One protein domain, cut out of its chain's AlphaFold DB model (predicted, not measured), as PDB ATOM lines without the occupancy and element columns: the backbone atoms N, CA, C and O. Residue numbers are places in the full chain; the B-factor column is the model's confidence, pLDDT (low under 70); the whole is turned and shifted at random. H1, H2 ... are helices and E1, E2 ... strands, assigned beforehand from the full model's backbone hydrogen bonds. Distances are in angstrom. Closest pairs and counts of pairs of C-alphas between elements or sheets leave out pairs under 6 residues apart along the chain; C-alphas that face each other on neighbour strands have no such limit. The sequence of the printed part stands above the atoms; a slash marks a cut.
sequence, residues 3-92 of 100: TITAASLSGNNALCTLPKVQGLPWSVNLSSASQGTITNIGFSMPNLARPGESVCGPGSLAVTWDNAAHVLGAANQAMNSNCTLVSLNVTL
ATOM      1  N   THR A   3     -62.269  19.049 -14.314       80.00
ATOM      2  CA  THR A   3     -61.543  18.810 -15.562       80.00
ATOM      3  C   THR A   3     -61.225  20.131 -16.245       80.00
ATOM      4  O   THR A   3     -62.114  20.946 -16.476       80.00
ATOM      5  N   ILE A   4     -59.955  20.339 -16.580       81.62
ATOM      6  CA  ILE A   4     -59.493  21.479 -17.366       81.62
ATOM      7  C   ILE A   4     -59.604  21.073 -18.834       81.62
ATOM      8  O   ILE A   4     -58.857  20.222 -19.312       81.62
ATOM      9  N   THR A   5     -60.572  21.651 -19.538       83.50
ATOM     10  CA  THR A   5     -60.847  21.366 -20.958       83.50
ATOM     11  C   THR A   5     -60.140  22.333 -21.901       83.50
ATOM     12  O   THR A   5     -59.975  22.031 -23.078       83.50
ATOM     13  N   ALA A   6     -59.694  23.474 -21.379       78.50
ATOM     14  CA  ALA A   6     -58.931  24.475 -22.100       78.50
ATOM     15  C   ALA A   6     -57.861  25.068 -21.182       78.50
ATOM     16  O   ALA A   6     -58.122  25.360 -20.015       78.50
ATOM     17  N   ALA A   7     -56.667  25.269 -21.727       77.00
ATOM     18  CA  ALA A   7     -55.607  26.031 -21.090       77.00
ATOM     19  C   ALA A   7     -54.913  26.879 -22.155       77.00
ATOM     20  O   ALA A   7     -54.700  26.433 -23.284       77.00
ATOM     21  N   SER A   8     -54.569  28.107 -21.790       75.94
ATOM     22  CA  SER A   8     -53.856  29.041 -22.651       75.94
ATOM     23  C   SER A   8     -52.575  29.481 -21.963       75.94
ATOM     24  O   SER A   8     -52.582  29.806 -20.777       75.94
ATOM     25  N   LEU A   9     -51.486  29.518 -22.722       75.25
ATOM     26  CA  LEU A   9     -50.232  30.121 -22.298       75.25
ATOM     27  C   LEU A   9     -50.209  31.561 -22.812       75.25
ATOM     28  O   LEU A   9     -50.429  31.806 -23.996       75.25
ATOM     29  N   SER A  10     -49.980  32.512 -21.913       71.38
ATOM     30  CA  SER A  10     -49.942  33.940 -22.227       71.38
ATOM     31  C   SER A  10     -48.667  34.568 -21.682       71.38
ATOM     32  O   SER A  10     -48.240  34.244 -20.574       71.38
ATOM     33  N   GLY A  11     -48.084  35.503 -22.425       67.94
ATOM     34  CA  GLY A  11     -46.969  36.312 -21.950       67.94
ATOM     35  C   GLY A  11     -46.576  37.391 -22.952       67.94
ATOM     36  O   GLY A  11     -47.034  37.394 -24.091       67.94
ATOM     37  N   ASN A  12     -45.730  38.320 -22.512       73.56
ATOM     38  CA  ASN A  12     -45.468  39.571 -23.233       73.56
ATOM     39  C   ASN A  12     -44.358  39.465 -24.296       73.56
ATOM     40  O   ASN A  12     -43.852  40.485 -24.756       73.56
ATOM     41  N   ASN A  13     -43.938  38.253 -24.673       74.12
ATOM     42  CA  ASN A  13     -42.890  38.029 -25.671       74.12
ATOM     43  C   ASN A  13     -43.313  36.925 -26.654       74.12
ATOM     44  O   ASN A  13     -44.031  35.998 -26.282       74.12
ATOM     45  N   ALA A  14     -42.815  36.987 -27.890       72.25
ATOM     46  CA  ALA A  14     -43.032  36.001 -28.949       72.25
ATOM     47  C   ALA A  14     -42.620  34.569 -28.552       72.25
ATOM     48  O   ALA A  14     -43.098  33.597 -29.125       72.25
ATOM     49  N   LEU A  15     -41.766  34.410 -27.536       72.94
ATOM     50  CA  LEU A  15     -41.415  33.096 -26.990       72.94
ATOM     51  C   LEU A  15     -42.581  32.422 -26.246       72.94
ATOM     52  O   LEU A  15     -42.613  31.200 -26.145       72.94
ATOM     53  N   CYS A  16     -43.554  33.190 -25.752       69.88
ATOM     54  CA  CYS A  16     -44.701  32.667 -25.008       69.88
ATOM     55  C   CYS A  16     -45.746  31.987 -25.907       69.88
ATOM     56  O   CYS A  16     -46.578  31.248 -25.391       69.88
ATOM     57  N   THR A  17     -45.687  32.184 -27.231       71.56
ATOM     58  CA  THR A  17     -46.544  31.481 -28.206       71.56
ATOM     59  C   THR A  17     -45.931  30.174 -28.707       71.56
ATOM     60  O   THR A  17     -46.580  29.431 -29.439       71.56
ATOM     61  N   LEU A  18     -44.666  29.910 -28.369       78.50
ATOM     62  CA  LEU A  18     -43.957  28.702 -28.781       78.50
ATOM     63  C   LEU A  18     -44.447  27.450 -28.043       78.50
ATOM     64  O   LEU A  18     -44.738  26.460 -28.719       78.50
ATOM     65  N   PRO A  19     -44.538  27.436 -26.697       79.62
ATOM     66  CA  PRO A  19     -45.087  26.285 -26.014       79.62
ATOM     67  C   PRO A  19     -46.580  26.148 -26.315       79.62
ATOM     68  O   PRO A  19     -47.346  27.109 -26.277       79.62
ATOM     69  N   LYS A  20     -46.991  24.919 -26.604       86.19
ATOM     70  CA  LYS A  20     -48.369  24.516 -26.844       86.19
ATOM     71  C   LYS A  20     -48.819  23.598 -25.723       86.19
ATOM     72  O   LYS A  20     -48.071  22.743 -25.249       86.19
ATOM     73  N   VAL A  21     -50.067  23.777 -25.332       86.62
ATOM     74  CA  VAL A  21     -50.761  22.895 -24.401       86.62
ATOM     75  C   VAL A  21     -51.077  21.577 -25.110       86.62
ATOM     76  O   VAL A  21     -51.557  21.584 -26.244       86.62
ATOM     77  N   GLN A  22     -50.817  20.452 -24.448       87.69
ATOM     78  CA  GLN A  22     -51.105  19.109 -24.950       87.69
ATOM     79  C   GLN A  22     -51.834  18.265 -23.901       87.69
ATOM     80  O   GLN A  22     -51.824  18.565 -22.709       87.69
ATOM     81  N   GLY A  23     -52.472  17.181 -24.347       83.50
ATOM     82  CA  GLY A  23     -53.092  16.211 -23.443       83.50
ATOM     83  C   GLY A  23     -54.356  16.710 -22.741       83.50
ATOM     84  O   GLY A  23     -54.777  16.096 -21.771       83.50
ATOM     85  N   LEU A  24     -54.976  17.799 -23.210       85.06
ATOM     86  CA  LEU A  24     -56.314  18.162 -22.747       85.06
ATOM     87  C   LEU A  24     -57.312  17.049 -23.124       85.06
ATOM     88  O   LEU A  24     -57.222  16.506 -24.228       85.06
ATOM     89  N   PRO A  25     -58.282  16.729 -22.253       86.69
ATOM     90  CA  PRO A  25     -58.539  17.368 -20.964       86.69
ATOM     91  C   PRO A  25     -57.601  16.900 -19.830       86.69
ATOM     92  O   PRO A  25     -57.249  15.723 -19.745       86.69
ATOM     93  N   TRP A  26     -57.247  17.810 -18.916       87.88
ATOM     94  CA  TRP A  26     -56.499  17.476 -17.693       87.88
ATOM     95  C   TRP A  26     -57.439  17.275 -16.514       87.88
ATOM     96  O   TRP A  26     -58.389  18.037 -16.334       87.88
ATOM     97  N   SER A  27     -57.155  16.286 -15.674       86.75
ATOM     98  CA  SER A  27     -57.993  15.980 -14.514       86.75
ATOM     99  C   SER A  27     -57.412  16.603 -13.255       86.75
ATOM    100  O   SER A  27     -56.236  16.426 -12.958       86.75
ATOM    101  N   VAL A  28     -58.247  17.307 -12.497       84.25
ATOM    102  CA  VAL A  28     -57.899  17.917 -11.213       84.25
ATOM    103  C   VAL A  28     -58.571  17.131 -10.096       84.25
ATOM    104  O   VAL A  28     -59.804  17.034 -10.019       84.25
ATOM    105  N   ASN A  29     -57.747  16.585  -9.211       86.06
ATOM    106  CA  ASN A  29     -58.182  15.913  -8.002       86.06
ATOM    107  C   ASN A  29     -57.734  16.723  -6.783       86.06
ATOM    108  O   ASN A  29     -56.550  16.759  -6.475       86.06
ATOM    109  N   LEU A  30     -58.667  17.394  -6.111       80.44
ATOM    110  CA  LEU A  30     -58.372  18.089  -4.862       80.44
ATOM    111  C   LEU A  30     -58.365  17.070  -3.723       80.44
ATOM    112  O   LEU A  30     -59.374  16.412  -3.484       80.44
ATOM    113  N   SER A  31     -57.234  16.935  -3.035       80.81
ATOM    114  CA  SER A  31     -57.109  16.084  -1.848       80.81
ATOM    115  C   SER A  31     -57.530  16.814  -0.571       80.81
ATOM    116  O   SER A  31     -57.837  16.169   0.429       80.81
ATOM    117  N   SER A  32     -57.552  18.151  -0.586       78.00
ATOM    118  CA  SER A  32     -58.011  18.981   0.528       78.00
ATOM    119  C   SER A  32     -58.484  20.360   0.052       78.00
ATOM    120  O   SER A  32     -58.428  20.688  -1.132       78.00
ATOM    121  N   ALA A  33     -58.900  21.207   0.998       74.38
ATOM    122  CA  ALA A  33     -59.261  22.602   0.742       74.38
ATOM    123  C   ALA A  33     -58.080  23.496   0.308       74.38
ATOM    124  O   ALA A  33     -58.302  24.665   0.011       74.38
ATOM    125  N   SER A  34     -56.842  22.990   0.294       82.06
ATOM    126  CA  SER A  34     -55.655  23.753  -0.120       82.06
ATOM    127  C   SER A  34     -54.655  22.961  -0.962       82.06
ATOM    128  O   SER A  34     -53.608  23.494  -1.330       82.06
ATOM    129  N   GLN A  35     -54.943  21.696  -1.287       84.94
ATOM    130  CA  GLN A  35     -54.043  20.827  -2.043       84.94
ATOM    131  C   GLN A  35     -54.803  19.964  -3.046       84.94
ATOM    132  O   GLN A  35     -55.952  19.571  -2.831       84.94
ATOM    133  N   GLY A  36     -54.128  19.624  -4.137       86.19
ATOM    134  CA  GLY A  36     -54.625  18.694  -5.132       86.19
ATOM    135  C   GLY A  36     -53.543  18.198  -6.075       86.19
ATOM    136  O   GLY A  36     -52.360  18.485  -5.911       86.19
ATOM    137  N   THR A  37     -53.971  17.467  -7.092       89.00
ATOM    138  CA  THR A  37     -53.121  16.904  -8.135       89.00
ATOM    139  C   THR A  37     -53.775  17.137  -9.488       89.00
ATOM    140  O   THR A  37     -54.952  16.818  -9.669       89.00
ATOM    141  N   ILE A  38     -53.013  17.660 -10.446       88.56
ATOM    142  CA  ILE A  38     -53.393  17.691 -11.861       88.56
ATOM    143  C   ILE A  38     -52.742  16.497 -12.546       88.56
ATOM    144  O   ILE A  38     -51.529  16.326 -12.457       88.56
ATOM    145  N   THR A  39     -53.526  15.675 -13.234       89.62
ATOM    146  CA  THR A  39     -53.038  14.521 -13.992       89.62
ATOM    147  C   THR A  39     -53.255  14.711 -15.488       89.62
ATOM    148  O   THR A  39     -54.117  15.483 -15.919       89.62
ATOM    149  N   ASN A  40     -52.455  13.988 -16.276       88.94
ATOM    150  CA  ASN A  40     -52.415  14.062 -17.738       88.94
ATOM    151  C   ASN A  40     -51.939  15.421 -18.285       88.94
ATOM    152  O   ASN A  40     -52.169  15.744 -19.447       88.94
ATOM    153  N   ILE A  41     -51.258  16.218 -17.455       88.12
ATOM    154  CA  ILE A  41     -50.759  17.527 -17.869       88.12
ATOM    155  C   ILE A  41     -49.571  17.382 -18.816       88.12
ATOM    156  O   ILE A  41     -48.638  16.619 -18.545       88.12
ATOM    157  N   GLY A  42     -49.606  18.113 -19.930       89.06
ATOM    158  CA  GLY A  42     -48.578  18.049 -20.957       89.06
ATOM    159  C   GLY A  42     -48.387  19.366 -21.700       89.06
ATOM    160  O   GLY A  42     -49.341  20.082 -22.000       89.06
ATOM    161  N   PHE A  43     -47.138  19.666 -22.033       86.38
ATOM    162  CA  PHE A  43     -46.756  20.816 -22.842       86.38
ATOM    163  C   PHE A  43     -45.767  20.374 -23.915       86.38
ATOM    164  O   PHE A  43     -44.910  19.537 -23.655       86.38
ATOM    165  N   SER A  44     -45.833  20.957 -25.102       86.56
ATOM    166  CA  SER A  44     -44.812  20.786 -26.139       86.56
ATOM    167  C   SER A  44     -44.213  22.132 -26.483       86.56
ATOM    168  O   SER A  44     -44.961  23.080 -26.698       86.56
ATOM    169  N   MET A  45     -42.898  22.229 -26.601       81.31
ATOM    170  CA  MET A  45     -42.229  23.440 -27.070       81.31
ATOM    171  C   MET A  45     -41.311  23.095 -28.246       81.31
ATOM    172  O   MET A  45     -40.618  22.080 -28.178       81.31
ATOM    173  N   PRO A  46     -41.256  23.908 -29.314       78.00
ATOM    174  CA  PRO A  46     -40.246  23.736 -30.348       78.00
ATOM    175  C   PRO A  46     -38.853  23.853 -29.723       78.00
ATOM    176  O   PRO A  46     -38.557  24.798 -28.988       78.00
ATOM    177  N   ASN A  47     -38.003  22.866 -29.988       69.81
ATOM    178  CA  ASN A  47     -36.648  22.863 -29.470       69.81
ATOM    179  C   ASN A  47     -35.817  23.882 -30.264       69.81
ATOM    180  O   ASN A  47     -35.583  23.722 -31.458       69.81
ATOM    181  N   LEU A  48     -35.374  24.952 -29.600       70.44
ATOM    182  CA  LEU A  48     -34.588  26.011 -30.244       70.44
ATOM    183  C   LEU A  48     -33.148  25.577 -30.572       70.44
ATOM    184  O   LEU A  48     -32.477  26.236 -31.360       70.44
ATOM    185  N   ALA A  49     -32.668  24.485 -29.972       69.31
ATOM    186  CA  ALA A  49     -31.303  23.989 -30.124       69.31
ATOM    187  C   ALA A  49     -31.180  22.808 -31.105       69.31
ATOM    188  O   ALA A  49     -30.079  22.522 -31.578       69.31
ATOM    189  N   ARG A  50     -32.271  22.091 -31.401       66.19
ATOM    190  CA  ARG A  50     -32.286  20.949 -32.329       66.19
ATOM    191  C   ARG A  50     -33.603  20.883 -33.098       66.19
ATOM    192  O   ARG A  50     -34.636  21.192 -32.519       66.19
ATOM    193  N   PRO A  51     -33.604  20.410 -34.355       67.75
ATOM    194  CA  PRO A  51     -34.848  20.150 -35.072       67.75
ATOM    195  C   PRO A  51     -35.693  19.115 -34.310       67.75
ATOM    196  O   PRO A  51     -35.251  17.986 -34.094       67.75
ATOM    197  N   GLY A  52     -36.888  19.522 -33.875       73.50
ATOM    198  CA  GLY A  52     -37.837  18.687 -33.136       73.50
ATOM    199  C   GLY A  52     -38.672  19.473 -32.120       73.50
ATOM    200  O   GLY A  52     -38.467  20.667 -31.903       73.50
ATOM    201  N   GLU A  53     -39.614  18.786 -31.477       77.50
ATOM    202  CA  GLU A  53     -40.402  19.319 -30.361       77.50
ATOM    203  C   GLU A  53     -39.949  18.662 -29.051       77.50
ATOM    204  O   GLU A  53     -39.839  17.440 -28.951       77.50
ATOM    205  N   SER A  54     -39.683  19.479 -28.036       80.69
ATOM    206  CA  SER A  54     -39.501  19.024 -26.662       80.69
ATOM    207  C   SER A  54     -40.878  18.837 -26.036       80.69
ATOM    208  O   SER A  54     -41.569  19.813 -25.738       80.69
ATOM    209  N   VAL A  55     -41.287  17.581 -25.862       84.00
ATOM    210  CA  VAL A  55     -42.571  17.217 -25.250       84.00
ATOM    211  C   VAL A  55     -42.367  16.941 -23.764       84.00
ATOM    212  O   VAL A  55     -41.702  15.980 -23.390       84.00
ATOM    213  N   CYS A  56     -42.963  17.778 -22.926       83.06
ATOM    214  CA  CYS A  56     -42.972  17.710 -21.472       83.06
ATOM    215  C   CYS A  56     -44.316  17.145 -20.988       83.06
ATOM    216  O   CYS A  56     -45.260  17.901 -20.762       83.06
ATOM    217  N   GLY A  57     -44.421  15.824 -20.839       84.38
ATOM    218  CA  GLY A  57     -45.656  15.141 -20.429       84.38
ATOM    219  C   GLY A  57     -46.034  13.966 -21.342       84.38
ATOM    220  O   GLY A  57     -45.257  13.627 -22.235       84.38
ATOM    221  N   PRO A  58     -47.206  13.335 -21.126       86.25
ATOM    222  CA  PRO A  58     -48.184  13.615 -20.064       86.25
ATOM    223  C   PRO A  58     -47.655  13.208 -18.686       86.25
ATOM    224  O   PRO A  58     -46.995  12.180 -18.574       86.25
ATOM    225  N   GLY A  59     -47.922  13.994 -17.643       87.25
ATOM    226  CA  GLY A  59     -47.473  13.727 -16.272       87.25
ATOM    227  C   GLY A  59     -48.514  14.076 -15.208       87.25
ATOM    228  O   GLY A  59     -49.662  14.398 -15.520       87.25
ATOM    229  N   SER A  60     -48.090  14.015 -13.946       89.12
ATOM    230  CA  SER A  60     -48.888  14.431 -12.792       89.12
ATOM    231  C   SER A  60     -48.136  15.490 -11.999       89.12
ATOM    232  O   SER A  60     -46.931  15.362 -11.797       89.12
ATOM    233  N   LEU A  61     -48.849  16.514 -11.545       89.00
ATOM    234  CA  LEU A  61     -48.306  17.615 -10.758       89.00
ATOM    235  C   LEU A  61     -49.121  17.792  -9.485       89.00
ATOM    236  O   LEU A  61     -50.349  17.850  -9.549       89.00
ATOM    237  N   ALA A  62     -48.453  17.919  -8.344       90.06
ATOM    238  CA  ALA A  62     -49.105  18.355  -7.118       90.06
ATOM    239  C   ALA A  62     -49.295  19.879  -7.159       90.06
ATOM    240  O   ALA A  62     -48.366  20.619  -7.482       90.06
ATOM    241  N   VAL A  63     -50.493  20.339  -6.829       89.12
ATOM    242  CA  VAL A  63     -50.886  21.747  -6.856       89.12
ATOM    243  C   VAL A  63     -51.374  22.193  -5.486       89.12
ATOM    244  O   VAL A  63     -52.027  21.439  -4.764       89.12
ATOM    245  N   THR A  64     -51.088  23.439  -5.138       88.19
ATOM    246  CA  THR A  64     -51.738  24.144  -4.037       88.19
ATOM    247  C   THR A  64     -52.986  24.846  -4.558       88.19
ATOM    248  O   THR A  64     -52.991  25.371  -5.669       88.19
ATOM    249  N   TRP A  65     -54.059  24.841  -3.773       83.56
ATOM    250  CA  TRP A  65     -55.314  25.517  -4.092       83.56
ATOM    251  C   TRP A  65     -55.475  26.755  -3.216       83.56
ATOM    252  O   TRP A  65     -55.508  26.654  -1.989       83.56
ATOM    253  N   ASP A  66     -55.591  27.916  -3.854       83.56
ATOM    254  CA  ASP A  66     -56.029  29.151  -3.219       83.56
ATOM    255  C   ASP A  66     -57.529  29.327  -3.470       83.56
ATOM    256  O   ASP A  66     -57.966  29.664  -4.573       83.56
ATOM    257  N   ASN A  67     -58.318  29.094  -2.424       75.00
ATOM    258  CA  ASN A  67     -59.769  29.203  -2.492       75.00
ATOM    259  C   ASN A  67     -60.263  30.656  -2.606       75.00
ATOM    260  O   ASN A  67     -61.342  30.877  -3.145       75.00
ATOM    261  N   ALA A  68     -59.505  31.637  -2.107       78.56
ATOM    262  CA  ALA A  68     -59.900  33.044  -2.163       78.56
ATOM    263  C   ALA A  68     -59.648  33.636  -3.555       78.56
ATOM    264  O   ALA A  68     -60.462  34.410  -4.055       78.56
ATOM    265  N   ALA A  69     -58.537  33.253  -4.189       80.06
ATOM    266  CA  ALA A  69     -58.174  33.712  -5.528       80.06
ATOM    267  C   ALA A  69     -58.693  32.800  -6.658       80.06
ATOM    268  O   ALA A  69     -58.608  33.172  -7.827       80.06
ATOM    269  N   HIS A  70     -59.208  31.610  -6.329       77.38
ATOM    270  CA  HIS A  70     -59.537  30.545  -7.283       77.38
ATOM    271  C   HIS A  70     -58.357  30.168  -8.197       77.38
ATOM    272  O   HIS A  70     -58.501  29.998  -9.414       77.38
ATOM    273  N   VAL A  71     -57.170  30.036  -7.596       82.56
ATOM    274  CA  VAL A  71     -55.913  29.754  -8.304       82.56
ATOM    275  C   VAL A  71     -55.323  28.422  -7.857       82.56
ATOM    276  O   VAL A  71     -55.189  28.157  -6.665       82.56
ATOM    277  N   LEU A  72     -54.920  27.595  -8.824       83.69
ATOM    278  CA  LEU A  72     -54.053  26.439  -8.592       83.69
ATOM    279  C   LEU A  72     -52.599  26.822  -8.877       83.69
ATOM    280  O   LEU A  72     -52.288  27.280  -9.977       83.69
ATOM    281  N   GLY A  73     -51.719  26.610  -7.905       87.50
ATOM    282  CA  GLY A  73     -50.285  26.861  -8.018       87.50
ATOM    283  C   GLY A  73     -49.477  25.565  -8.049       87.50
ATOM    284  O   GLY A  73     -49.736  24.658  -7.268       87.50
ATOM    285  N   ALA A  74     -48.466  25.471  -8.905       86.75
ATOM    286  CA  ALA A  74     -47.413  24.458  -8.810       86.75
ATOM    287  C   ALA A  74     -46.056  25.085  -9.121       86.75
ATOM    288  O   ALA A  74     -45.951  25.979  -9.959       86.75
ATOM    289  N   ALA A  75     -45.004  24.617  -8.457       87.81
ATOM    290  CA  ALA A  75     -43.649  25.102  -8.682       87.81
ATOM    291  C   ALA A  75     -42.616  24.007  -8.423       87.81
ATOM    292  O   ALA A  75     -42.829  23.141  -7.573       87.81
ATOM    293  N   ASN A  76     -41.490  24.086  -9.132       86.69
ATOM    294  CA  ASN A  76     -40.325  23.207  -8.995       86.69
ATOM    295  C   ASN A  76     -40.655  21.706  -9.027       86.69
ATOM    296  O   ASN A  76     -40.179  20.937  -8.191       86.69
ATOM    297  N   GLN A  77     -41.474  21.278  -9.989       83.81
ATOM    298  CA  GLN A  77     -41.862  19.873 -10.126       83.81
ATOM    299  C   GLN A  77     -41.258  19.234 -11.364       83.81
ATOM    300  O   GLN A  77     -41.279  19.799 -12.457       83.81
ATOM    301  N   ALA A  78     -40.731  18.024 -11.193       83.25
ATOM    302  CA  ALA A  78     -40.291  17.217 -12.314       83.25
ATOM    303  C   ALA A  78     -41.505  16.812 -13.161       83.25
ATOM    304  O   ALA A  78     -42.510  16.320 -12.649       83.25
ATOM    305  N   MET A  79     -41.390  17.019 -14.466       81.31
ATOM    306  CA  MET A  79     -42.305  16.493 -15.465       81.31
ATOM    307  C   MET A  79     -41.615  15.365 -16.232       81.31
ATOM    308  O   MET A  79     -40.395  15.193 -16.183       81.31
ATOM    309  N   ASN A  80     -42.404  14.599 -16.978       81.12
ATOM    310  CA  ASN A  80     -41.861  13.569 -17.854       81.12
ATOM    311  C   ASN A  80     -40.946  14.176 -18.935       81.12
ATOM    312  O   ASN A  80     -41.004  15.373 -19.225       81.12
ATOM    313  N   SER A  81     -40.089  13.330 -19.515       74.62
ATOM    314  CA  SER A  81     -39.142  13.697 -20.582       74.62
ATOM    315  C   SER A  81     -38.059  14.714 -20.179       74.62
ATOM    316  O   SER A  81     -37.624  15.512 -21.005       74.62
ATOM    317  N   ASN A  82     -37.589  14.664 -18.925       75.62
ATOM    318  CA  ASN A  82     -36.561  15.559 -18.361       75.62
ATOM    319  C   ASN A  82     -36.953  17.044 -18.325       75.62
ATOM    320  O   ASN A  82     -36.086  17.917 -18.263       75.62
ATOM    321  N   CYS A  83     -38.248  17.348 -18.351       79.50
ATOM    322  CA  CYS A  83     -38.715  18.711 -18.162       79.50
ATOM    323  C   CYS A  83     -38.891  19.021 -16.676       79.50
ATOM    324  O   CYS A  83     -39.262  18.161 -15.879       79.50
ATOM    325  N   THR A  84     -38.662  20.271 -16.289       83.00
ATOM    326  CA  THR A  84     -38.976  20.753 -14.941       83.00
ATOM    327  C   THR A  84     -39.950  21.908 -15.054       83.00
ATOM    328  O   THR A  84     -39.672  22.910 -15.714       83.00
ATOM    329  N   LEU A  85     -41.100  21.762 -14.412       82.38
ATOM    330  CA  LEU A  85     -42.038  22.847 -14.228       82.38
ATOM    331  C   LEU A  85     -41.480  23.787 -13.162       82.38
ATOM    332  O   LEU A  85     -41.436  23.439 -11.984       82.38
ATOM    333  N   VAL A  86     -41.060  24.977 -13.577       82.75
ATOM    334  CA  VAL A  86     -40.542  25.996 -12.654       82.75
ATOM    335  C   VAL A  86     -41.691  26.651 -11.895       82.75
ATOM    336  O   VAL A  86     -41.672  26.689 -10.667       82.75
ATOM    337  N   SER A  87     -42.714  27.111 -12.614       81.25
ATOM    338  CA  SER A  87     -43.914  27.708 -12.036       81.25
ATOM    339  C   SER A  87     -45.126  27.526 -12.947       81.25
ATOM    340  O   SER A  87     -45.022  27.532 -14.174       81.25
ATOM    341  N   LEU A  88     -46.286  27.362 -12.325       80.06
ATOM    342  CA  LEU A  88     -47.585  27.260 -12.964       80.06
ATOM    343  C   LEU A  88     -48.611  27.910 -12.047       80.06
ATOM    344  O   LEU A  88     -48.735  27.518 -10.891       80.06
ATOM    345  N   ASN A  89     -49.353  28.872 -12.583       81.56
ATOM    346  CA  ASN A  89     -50.510  29.465 -11.929       81.56
ATOM    347  C   ASN A  89     -51.694  29.307 -12.877       81.56
ATOM    348  O   ASN A  89     -51.677  29.846 -13.984       81.56
ATOM    349  N   VAL A  90     -52.697  28.542 -12.463       76.81
ATOM    350  CA  VAL A  90     -53.919  28.315 -13.233       76.81
ATOM    351  C   VAL A  90     -55.054  29.033 -12.525       76.81
ATOM    352  O   VAL A  90     -55.490  28.606 -11.458       76.81
ATOM    353  N   THR A  91     -55.535  30.121 -13.119       78.12
ATOM    354  CA  THR A  91     -56.753  30.799 -12.668       78.12
ATOM    355  C   THR A  91     -57.952  30.094 -13.279       78.12
ATOM    356  O   THR A  91     -58.051  29.967 -14.502       78.12
ATOM    357  N   LEU A  92     -58.863  29.617 -12.440       69.56
ATOM    358  CA  LEU A  92     -60.051  28.916 -12.906       69.56
ATOM    359  C   LEU A  92     -61.170  29.933 -13.122       69.56
ATOM    360  O   LEU A  92     -61.594  30.615 -12.198       69.56
TER     361      LEU A  92
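AT A GLANCE: This is residues 3 to 92 of the 100 residues of an uncharacterized protein of Pseudomonas sp. ADAK18 (UniProt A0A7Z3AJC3). One twisted antiparallel sheet bends into an open trough. The long hairpin of E3 and E4 makes its spine, the short strands E1 and E2 follow one another along one side of E3, and the hairpin of E5 and E6 folds away on the other side of E4; H1 is a single turn off the sheet. The printed part has 90 residues, in the order H1 E1 E2 E3 E4 E5 E6, and its class is mostly strand. E2 to E6 form a meander, each strand the antiparallel neighbour of the one before. The whole is compact, with a radius of gyration of the C-alphas of 13.4 A, yet elongated, spanning 43 by 27 by 23 A.

IN THESE COORDINATES: Find C-alpha 35 at (-54.043, 20.827, -2.043); from there E3, residues 35 to 46, runs 31.6 A and bends by 61 degrees at residue 40. Beyond residues 47 to 52, E4 returns over residues 53 to 66, 32.8 A long, with a bend of 67 degrees at residue 59. E5, residues 71 to 78, is 20.4 A long and bends by 56 degrees at residue 75. E6, residues 84 to 91, is 20.5 A long, bends by 52 degrees at residue 87 and ends at C-alpha 91, (-56.753, 30.799, -12.668). Look earlier for E1, residues 20 to 22, 6.3 A, and E2, residues 26 to 30, 13.0 A. H1, residues 14 to 17, 5.8 A, begins at C-alpha 14, (-43.032, 36.001, -28.949).

HOW THE PARTS SIT: Start at E3, the strand with three neighbours in this branched sheet. On one side E2 is beside its residues 35 to 41, with N 29 and O 37 2.8 A apart, and E1 beside residues 42 to 44, with N 20 and O 44 at 2.7 A. On the other side E4 is beside residues 35 to 46; N 56 and O 43 are 2.7 A apart. E5 is on the other side of E4 from E3, beside residues 63 to 66; N 64 and O 73 are 2.8 A apart. E6 is an edge strand, at 173 degrees to E5, with N 88 and O 74 at 2.8 A. These quoted N and O pairs are within hydrogen-bond range. Residues 3 to 4 pair antiparallel with residues 26 to 27 of E2. H1 is not on the sheet; it is too short for an O i to N i+4 pair, and its one O i to N i+3 pair is not within hydrogen-bond range.

THE WHOLE: The two farthest C-alphas, those of Ala 33 and Pro 51, are 43.4 A apart. The printed part has no cut; the link from E3 to E4 is short and the other links between named elements are tight. Mean pLDDT of the printed part is 81.0; residues 11, 16, 47, 49 to 51 and 92 are under 70.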